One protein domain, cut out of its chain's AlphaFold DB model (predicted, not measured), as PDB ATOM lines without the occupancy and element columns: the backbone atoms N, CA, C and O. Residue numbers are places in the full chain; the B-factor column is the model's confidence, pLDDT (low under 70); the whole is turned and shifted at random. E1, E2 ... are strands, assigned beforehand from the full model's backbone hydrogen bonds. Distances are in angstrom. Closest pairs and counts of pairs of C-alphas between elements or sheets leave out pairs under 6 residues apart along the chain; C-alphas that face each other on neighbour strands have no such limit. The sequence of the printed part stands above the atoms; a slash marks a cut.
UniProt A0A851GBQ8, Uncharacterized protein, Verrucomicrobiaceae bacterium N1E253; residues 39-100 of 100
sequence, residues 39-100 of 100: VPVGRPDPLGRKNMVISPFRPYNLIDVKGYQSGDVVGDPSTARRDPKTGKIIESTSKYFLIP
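What this domain is: This is residues 39 to 100 of the 100 residues of an uncharacterized protein of Verrucomicrobiaceae bacterium N1E253 (UniProt A0A851GBQ8). With little regular structure, the domain is mostly loop round two small two-stranded hairpins, E1 with E2 and E3 with E4, and a long loop, residues 77 to 94, reaches away to one end of the longest axis. The 62 printed residues have no named helix and four strands, E1 to E4 along the chain, in two antiparallel sheets; the class is all strand, with 14 residues in named elements. It is compact, radius of gyration of the C-alphas 12.1 A, yet elongated, spanning 39 by 20 by 20 A.

Where its parts are: E1, residues 52 to 54, starts at C-alpha (194.509, 208.193, 163.892). E2 is residues 62 to 64. E3, residues 73 to 76, measures 10.0 A; E4, residues 95 to 98, measures 10.6 A and ends at (191.579, 203.388, 175.413).

How they stand to each other: Residues 43 to 44 pair antiparallel with 53 to 54 of E1. In hairpin E1 and E2, N 63 and O 53 are 2.8 A apart. E1 and E3 are apart. In hairpin E3 and E4, N 76 and O 95 are 2.8 A apart.

The domain as a whole: The farthest C-alphas, Gly 48 and Lys 85, are 39.0 A apart. The link E3 to E4 is long. The printed part has no cut, and no printed residue is under pLDDT 70.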
ATOM      1  N   VAL A  39     189.970 197.586 179.985       89.31
ATOM      2  CA  VAL A  39     189.694 198.225 178.701       89.31
ATOM      3  C   VAL A  39     190.927 198.070 177.802       89.31
ATOM      4  O   VAL A  39     192.008 198.547 178.149       89.31
ATOM      5  N   PRO A  40     190.813 197.414 176.632       94.38
ATOM      6  CA  PRO A  40     191.952 197.244 175.742       94.38
ATOM      7  C   PRO A  40     192.409 198.595 175.190       94.38
ATOM      8  O   PRO A  40     191.594 199.468 174.896       94.38
ATOM      9  N   VAL A  41     193.716 198.752 175.003       95.62
ATOM     10  CA  VAL A  41     194.311 199.968 174.434       95.62
ATOM     11  C   VAL A  41     194.426 199.822 172.917       95.62
ATOM     12  O   VAL A  41     194.808 198.765 172.404       95.62
ATOM     13  N   GLY A  42     194.078 200.882 172.190       95.06
ATOM     14  CA  GLY A  42     194.310 200.984 170.755       95.06
ATOM     15  C   GLY A  42     195.799 201.056 170.413       95.06
ATOM     16  O   GLY A  42     196.676 201.044 171.275       95.06
ATOM     17  N   ARG A  43     196.109 201.136 169.121       96.19
ATOM     18  CA  ARG A  43     197.487 201.349 168.646       96.19
ATOM     19  C   ARG A  43     197.563 202.609 167.796       96.19
ATOM     20  O   ARG A  43     196.617 202.869 167.060       96.19
ATOM     21  N   PRO A  44     198.653 203.386 167.844       95.38
ATOM     22  CA  PRO A  44     198.818 204.507 166.926       95.38
ATOM     23  C   PRO A  44     198.867 204.011 165.475       95.38
ATOM     24  O   PRO A  44     199.302 202.888 165.201       95.38
ATOM     25  N   ASP A  45     198.412 204.845 164.539       95.31
ATOM     26  CA  ASP A  45     198.516 204.554 163.108       95.31
ATOM     27  C   ASP A  45     199.983 204.301 162.698       95.31
ATOM     28  O   ASP A  45     200.837 205.155 162.947       95.31
ATOM     29  N   PRO A  46     200.307 203.177 162.029       92.56
ATOM     30  CA  PRO A  46     201.674 202.845 161.624       92.56
ATOM     31  C   PRO A  46     202.249 203.830 160.603       92.56
ATOM     32  O   PRO A  46     203.465 203.928 160.470       92.56
ATOM     33  N   LEU A  47     201.390 204.560 159.884       94.62
ATOM     34  CA  LEU A  47     201.806 205.614 158.957       94.62
ATOM     35  C   LEU A  47     202.028 206.966 159.654       94.62
ATOM     36  O   LEU A  47     202.400 207.936 158.997       94.62
ATOM     37  N   GLY A  48     201.792 207.052 160.967       91.19
ATOM     38  CA  GLY A  48     202.010 208.261 161.756       91.19
ATOM     39  C   GLY A  48     201.026 209.394 161.462       91.19
ATOM     40  O   GLY A  48     201.337 210.555 161.752       91.19
ATOM     41  N   ARG A  49     199.847 209.116 160.883       93.81
ATOM     42  CA  ARG A  49     198.823 210.155 160.708       93.81
ATOM     43  C   ARG A  49     198.333 210.625 162.075       93.81
ATOM     44  O   ARG A  49     198.018 209.831 162.957       93.81
ATOM     45  N   LYS A  50     198.253 211.945 162.235       92.38
ATOM     46  CA  LYS A  50     197.795 212.577 163.478       92.38
ATOM     47  C   LYS A  50     196.346 212.200 163.769       92.38
ATOM     48  O   LYS A  50     195.538 212.155 162.847       92.38
ATOM     49  N   ASN A  51     196.033 212.008 165.051       94.31
ATOM     50  CA  ASN A  51     194.699 211.661 165.553       94.31
ATOM     51  C   ASN A  51     194.127 210.354 164.984       94.31
ATOM     52  O   ASN A  51     192.925 210.143 165.064       94.31
ATOM     53  N   MET A  52     194.958 209.480 164.410       96.12
ATOM     54  CA  MET A  52     194.509 208.193 163.892       96.12
ATOM     55  C   MET A  52     194.982 207.072 164.806       96.12
ATOM     56  O   MET A  52     196.176 206.941 165.092       96.12
ATOM     57  N   VAL A  53     194.041 206.234 165.224       96.12
ATOM     58  CA  VAL A  53     194.309 205.058 166.053       96.12
ATOM     59  C   VAL A  53     193.675 203.823 165.432       96.12
ATOM     60  O   VAL A  53     192.610 203.878 164.824       96.12
ATOM     61  N   ILE A  54     194.345 202.690 165.567       96.31
ATOM     62  CA  ILE A  54     193.842 201.375 165.201       96.31
ATOM     63  C   ILE A  54     193.067 200.819 166.395       96.31
ATOM     64  O   ILE A  54     193.638 200.637 167.476       96.31
ATOM     65  N   SER A  55     191.794 200.491 166.172       95.56
ATOM     66  CA  SER A  55     190.964 199.766 167.135       95.56
ATOM     67  C   SER A  55     191.598 198.419 167.505       95.56
ATOM     68  O   SER A  55     192.090 197.708 166.620       95.56
ATOM     69  N   PRO A  56     191.566 198.003 168.784       95.94
ATOM     70  CA  PRO A  56     192.027 196.676 169.189       95.94
ATOM     71  C   PRO A  56     191.072 195.555 168.744       95.94
ATOM     72  O   PRO A  56     191.405 194.374 168.862       95.94
ATOM     73  N   PHE A  57     189.888 195.888 168.226       95.50
ATOM     74  CA  PHE A  57     188.881 194.922 167.803       95.50
ATOM     75  C   PHE A  57     188.954 194.661 166.300       95.50
ATOM     76  O   PHE A  57     189.155 195.572 165.502       95.50
ATOM     77  N   ARG A  58     188.750 193.404 165.885       91.25
ATOM     78  CA  ARG A  58     188.685 193.041 164.459       91.25
ATOM     79  C   ARG A  58     187.512 193.768 163.780       91.25
ATOM     80  O   ARG A  58     186.422 193.760 164.351       91.25
ATOM     81  N   PRO A  59     187.703 194.331 162.571       92.50
ATOM     82  CA  PRO A  59     188.819 194.102 161.639       92.50
ATOM     83  C   PRO A  59     190.034 195.050 161.787       92.50
ATOM     84  O   PRO A  59     190.782 195.215 160.831       92.50
ATOM     85  N   TYR A  60     190.274 195.615 162.976       93.81
ATOM     86  CA  TYR A  60     191.357 196.560 163.291       93.81
ATOM     87  C   TYR A  60     191.242 197.848 162.478       93.81
ATOM     88  O   TYR A  60     192.178 198.289 161.811       93.81
ATOM     89  N   ASN A  61     190.043 198.426 162.518       94.75
ATOM     90  CA  ASN A  61     189.741 199.635 161.775       94.75
ATOM     91  C   ASN A  61     190.542 200.820 162.292       94.75
ATOM     92  O   ASN A  61     190.825 200.946 163.484       94.75
ATOM     93  N   LEU A  62     190.864 201.705 161.359       94.50
ATOM     94  CA  LEU A  62     191.480 202.975 161.661       94.50
ATOM     95  C   LEU A  62     190.392 204.000 161.992       94.50
ATOM     96  O   LEU A  62     189.460 204.187 161.208       94.50
ATOM     97  N   ILE A  63     190.517 204.649 163.142       93.81
ATOM     98  CA  ILE A  63     189.527 205.566 163.703       93.81
ATOM     99  C   ILE A  63     190.181 206.933 163.879       93.81
ATOM    100  O   ILE A  63     191.299 207.030 164.387       93.81
ATOM    101  N   ASP A  64     189.476 207.975 163.442       95.25
ATOM    102  CA  ASP A  64     189.832 209.362 163.737       95.25
ATOM    103  C   ASP A  64     189.338 209.714 165.144       95.25
ATOM    104  O   ASP A  64     188.139 209.676 165.421       95.25
ATOM    105  N   VAL A  65     190.276 210.033 166.030       94.69
ATOM    106  CA  VAL A  65     190.039 210.422 167.425       94.69
ATOM    107  C   VAL A  65     190.315 211.907 167.658       94.69
ATOM    108  O   VAL A  65     190.660 212.332 168.761       94.69
ATOM    109  N   LYS A  66     190.174 212.742 166.625       96.12
ATOM    110  CA  LYS A  66     190.285 214.196 166.762       96.12
ATOM    111  C   LYS A  66     189.360 214.718 167.866       96.12
ATOM    112  O   LYS A  66     188.150 214.529 167.822       96.12
ATOM    113  N   GLY A  67     189.944 215.459 168.805       94.69
ATOM    114  CA  GLY A  67     189.230 216.047 169.941       94.69
ATOM    115  C   GLY A  67     189.296 215.214 171.221       94.69
ATOM    116  O   GLY A  67     188.937 215.740 172.269       94.69
ATOM    117  N   TYR A  68     189.808 213.986 171.149       94.81
ATOM    118  CA  TYR A  68     190.110 213.151 172.308       94.81
ATOM    119  C   TYR A  68     191.604 213.193 172.653       94.81
ATOM    120  O   TYR A  68     192.438 213.622 171.845       94.81
ATOM    121  N   GLN A  69     191.936 212.754 173.860       94.31
ATOM    122  CA  GLN A  69     193.287 212.709 174.408       94.31
ATOM    123  C   GLN A  69     193.723 211.270 174.704       94.31
ATOM    124  O   GLN A  69     192.912 210.350 174.787       94.31
ATOM    125  N   SER A  70     195.033 211.077 174.851       92.06
ATOM    126  CA  SER A  70     195.596 209.808 175.324       92.06
ATOM    127  C   SER A  70     194.993 209.440 176.683       92.06
ATOM    128  O   SER A  70     194.886 210.295 177.564       92.06
ATOM    129  N   GLY A  71     194.572 208.185 176.839       91.50
ATOM    130  CA  GLY A  71     193.861 207.697 178.022       91.50
ATOM    131  C   GLY A  71     192.339 207.878 177.999       91.50
ATOM    132  O   GLY A  71     191.669 207.316 178.865       91.50
ATOM    133  N   ASP A  72     191.766 208.585 177.019       93.62
ATOM    134  CA  ASP A  72     190.309 208.651 176.880       93.62
ATOM    135  C   ASP A  72     189.736 207.296 176.446       93.62
ATOM    136  O   ASP A  72     190.319 206.574 175.627       93.62
ATOM    137  N   VAL A  73     188.553 206.970 176.970       92.88
ATOM    138  CA  VAL A  73     187.773 205.797 176.560       92.88
ATOM    139  C   VAL A  73     186.841 206.198 175.421       92.88
ATOM    140  O   VAL A  73     185.949 207.026 175.599       92.88
ATOM    141  N   VAL A  74     187.015 205.577 174.258       92.62
ATOM    142  CA  VAL A  74     186.213 205.840 173.058       92.62
ATOM    143  C   VAL A  74     185.562 204.564 172.538       92.62
ATOM    144  O   VAL A  74     186.089 203.463 172.689       92.62
ATOM    145  N   GLY A  75     184.380 204.703 171.937       91.75
ATOM    146  CA  GLY A  75     183.671 203.596 171.299       91.75
ATOM    147  C   GLY A  75     184.150 203.366 169.868       91.75
ATOM    148  O   GLY A  75     184.339 204.321 169.121       91.75
ATOM    149  N   ASP A  76     184.297 202.105 169.462       91.69
ATOM    150  CA  ASP A  76     184.515 201.722 168.067       91.69
ATOM    151  C   ASP A  76     183.157 201.571 167.345       91.69
ATOM    152  O   ASP A  76     182.437 200.587 167.585       91.69
ATOM    153  N   PRO A  77     182.784 202.483 166.425       88.25
ATOM    154  CA  PRO A  77     181.499 202.423 165.725       88.25
ATOM    155  C   PRO A  77     181.369 201.199 164.816       88.25
ATOM    156  O   PRO A  77     180.260 200.763 164.513       88.25
ATOM    157  N   SER A  78     182.489 200.616 164.379       89.19
ATOM    158  CA  SER A  78     182.486 199.451 163.493       89.19
ATOM    159  C   SER A  78     182.080 198.159 164.204       89.19
ATOM    160  O   SER A  78     181.673 197.198 163.554       89.19
ATOM    161  N   THR A  79     182.146 198.154 165.537       91.81
ATOM    162  CA  THR A  79     181.695 197.039 166.383       91.81
ATOM    163  C   THR A  79     180.244 197.178 166.837       91.81
ATOM    164  O   THR A  79     179.686 196.231 167.394       91.81
ATOM    165  N   ALA A  80     179.630 198.338 166.599       91.69
ATOM    166  CA  ALA A  80     178.274 198.618 167.024       91.69
ATOM    167  C   ALA A  80     177.251 197.781 166.250       91.69
ATOM    168  O   ALA A  80     177.371 197.535 165.045       91.69
ATOM    169  N   ARG A  81     176.177 197.397 166.935       92.31
ATOM    170  CA  ARG A  81     175.023 196.761 166.302       92.31
ATOM    171  C   ARG A  81     174.249 197.791 165.487       92.31
ATOM    172  O   ARG A  81     174.150 198.961 165.855       92.31
ATOM    173  N   ARG A  82     173.640 197.327 164.397       93.44
ATOM    174  CA  ARG A  82     172.653 198.103 163.644       93.44
ATOM    175  C   ARG A  82     171.249 197.747 164.103       93.44
ATOM    176  O   ARG A  82     170.940 196.573 164.303       93.44
ATOM    177  N   ASP A  83     170.410 198.762 164.239       92.81
ATOM    178  CA  ASP A  83     168.976 198.586 164.420       92.81
ATOM    179  C   ASP A  83     168.400 197.906 163.163       92.81
ATOM    180  O   ASP A  83     168.545 198.444 162.061       92.81
ATOM    181  N   PRO A  84     167.750 196.735 163.290       93.25
ATOM    182  CA  PRO A  84     167.218 196.002 162.144       93.25
ATOM    183  C   PRO A  84     166.057 196.720 161.442       93.25
ATOM    184  O   PRO A  84     165.771 196.415 160.288       93.25
ATOM    185  N   LYS A  85     165.373 197.653 162.115       94.19
ATOM    186  CA  LYS A  85     164.237 198.399 161.556       94.19
ATOM    187  C   LYS A  85     164.682 199.678 160.860       94.19
ATOM    188  O   LYS A  85     164.145 200.018 159.813       94.19
ATOM    189  N   THR A  86     165.635 200.401 161.449       92.75
ATOM    190  CA  THR A  86     166.062 201.720 160.946       92.75
ATOM    191  C   THR A  86     167.392 201.694 160.194       92.75
ATOM    192  O   THR A  86     167.734 202.668 159.526       92.75
ATOM    193  N   GLY A  87     168.173 200.614 160.308       91.75
ATOM    194  CA  GLY A  87     169.512 200.475 159.721       91.75
ATOM    195  C   GLY A  87     170.597 201.332 160.391       91.75
ATOM    196  O   GLY A  87     171.772 201.258 160.002       91.75
ATOM    197  N   LYS A  88     170.220 202.138 161.392       91.50
ATOM    198  CA  LYS A  88     171.109 203.052 162.114       91.50
ATOM    199  C   LYS A  88     171.996 202.299 163.100       91.50
ATOM    200  O   LYS A  88     171.624 201.246 163.611       91.50
ATOM    201  N   ILE A  89     173.173 202.856 163.360       90.19
ATOM    202  CA  ILE A  89     174.092 202.362 164.385       90.19
ATOM    203  C   ILE A  89     173.491 202.638 165.769       90.19
ATOM    204  O   ILE A  89     173.003 203.736 166.024       90.19
ATOM    205  N   ILE A  90     173.534 201.643 166.655       90.69
ATOM    206  CA  ILE A  90     173.185 201.792 168.069       90.69
ATOM    207  C   ILE A  90     174.489 202.009 168.839       90.69
ATOM    208  O   ILE A  90     175.149 201.047 169.233       90.69
ATOM    209  N   GLU A  91     174.879 203.270 169.029       86.75
ATOM    210  CA  GLU A  91     176.194 203.651 169.573       86.75
ATOM    211  C   GLU A  91     176.485 203.052 170.954       86.75
ATOM    212  O   GLU A  91     177.606 202.634 171.222       86.75
ATOM    213  N   SER A  92     175.464 202.883 171.801       87.25
ATOM    214  CA  SER A  92     175.614 202.263 173.127       87.25
ATOM    215  C   SER A  92     176.070 200.800 173.093       87.25
ATOM    216  O   SER A  92     176.462 200.253 174.120       87.25
ATOM    217  N   THR A  93     176.013 200.156 171.926       90.50
ATOM    218  CA  THR A  93     176.455 198.768 171.727       90.50
ATOM    219  C   THR A  93     177.872 198.656 171.168       90.50
ATOM    220  O   THR A  93     178.344 197.540 170.947       90.50
ATOM    221  N   SER A  94     178.548 199.782 170.919       92.12
ATOM    222  CA  SER A  94     179.963 199.792 170.556       92.12
ATOM    223  C   SER A  94     180.817 199.183 171.662       92.12
ATOM    224  O   SER A  94     180.577 199.384 172.850       92.12
ATOM    225  N   LYS A  95     181.866 198.466 171.263       92.81
ATOM    226  CA  LYS A  95     182.958 198.116 172.168       92.81
ATOM    227  C   LYS A  95     183.821 199.347 172.410       92.81
ATOM    228  O   LYS A  95     184.074 200.111 171.479       92.81
ATOM    229  N   TYR A  96     184.296 199.498 173.638       93.25
ATOM    230  CA  TYR A  96     185.120 200.629 174.051       93.25
ATOM    231  C   TYR A  96     186.594 200.241 174.130       93.25
ATOM    232  O   TYR A  96     186.924 199.093 174.436       93.25
ATOM    233  N   PHE A  97     187.472 201.195 173.849       94.69
ATOM    234  CA  PHE A  97     188.916 201.041 173.978       94.69
ATOM    235  C   PHE A  97     189.561 202.348 174.446       94.69
ATOM    236  O   PHE A  97     188.967 203.420 174.325       94.69
ATOM    237  N   LEU A  98     190.776 202.246 174.981       95.19
ATOM    238  CA  LEU A  98     191.579 203.388 175.413       95.19
ATOM    239  C   LEU A  98     192.429 203.928 174.267       95.19
ATOM    240  O   LEU A  98     193.056 203.159 173.531       95.19
ATOM    241  N   ILE A  99     192.496 205.249 174.144       94.31
ATOM    242  CA  ILE A  99     193.440 205.905 173.237       94.31
ATOM    243  C   ILE A  99     194.866 205.747 173.800       94.31
ATOM    244  O   ILE A  99     195.058 205.996 174.992       94.31
ATOM    245  N   PRO A 100     195.842 205.312 172.975       91.31
ATOM    246  CA  PRO A 100     197.227 205.099 173.397       91.31
ATOM    247  C   PRO A 100     197.955 206.384 173.799       91.31
ATOM    248  O   PRO A 100     197.513 207.495 173.425       91.31
TER     249      PRO A 100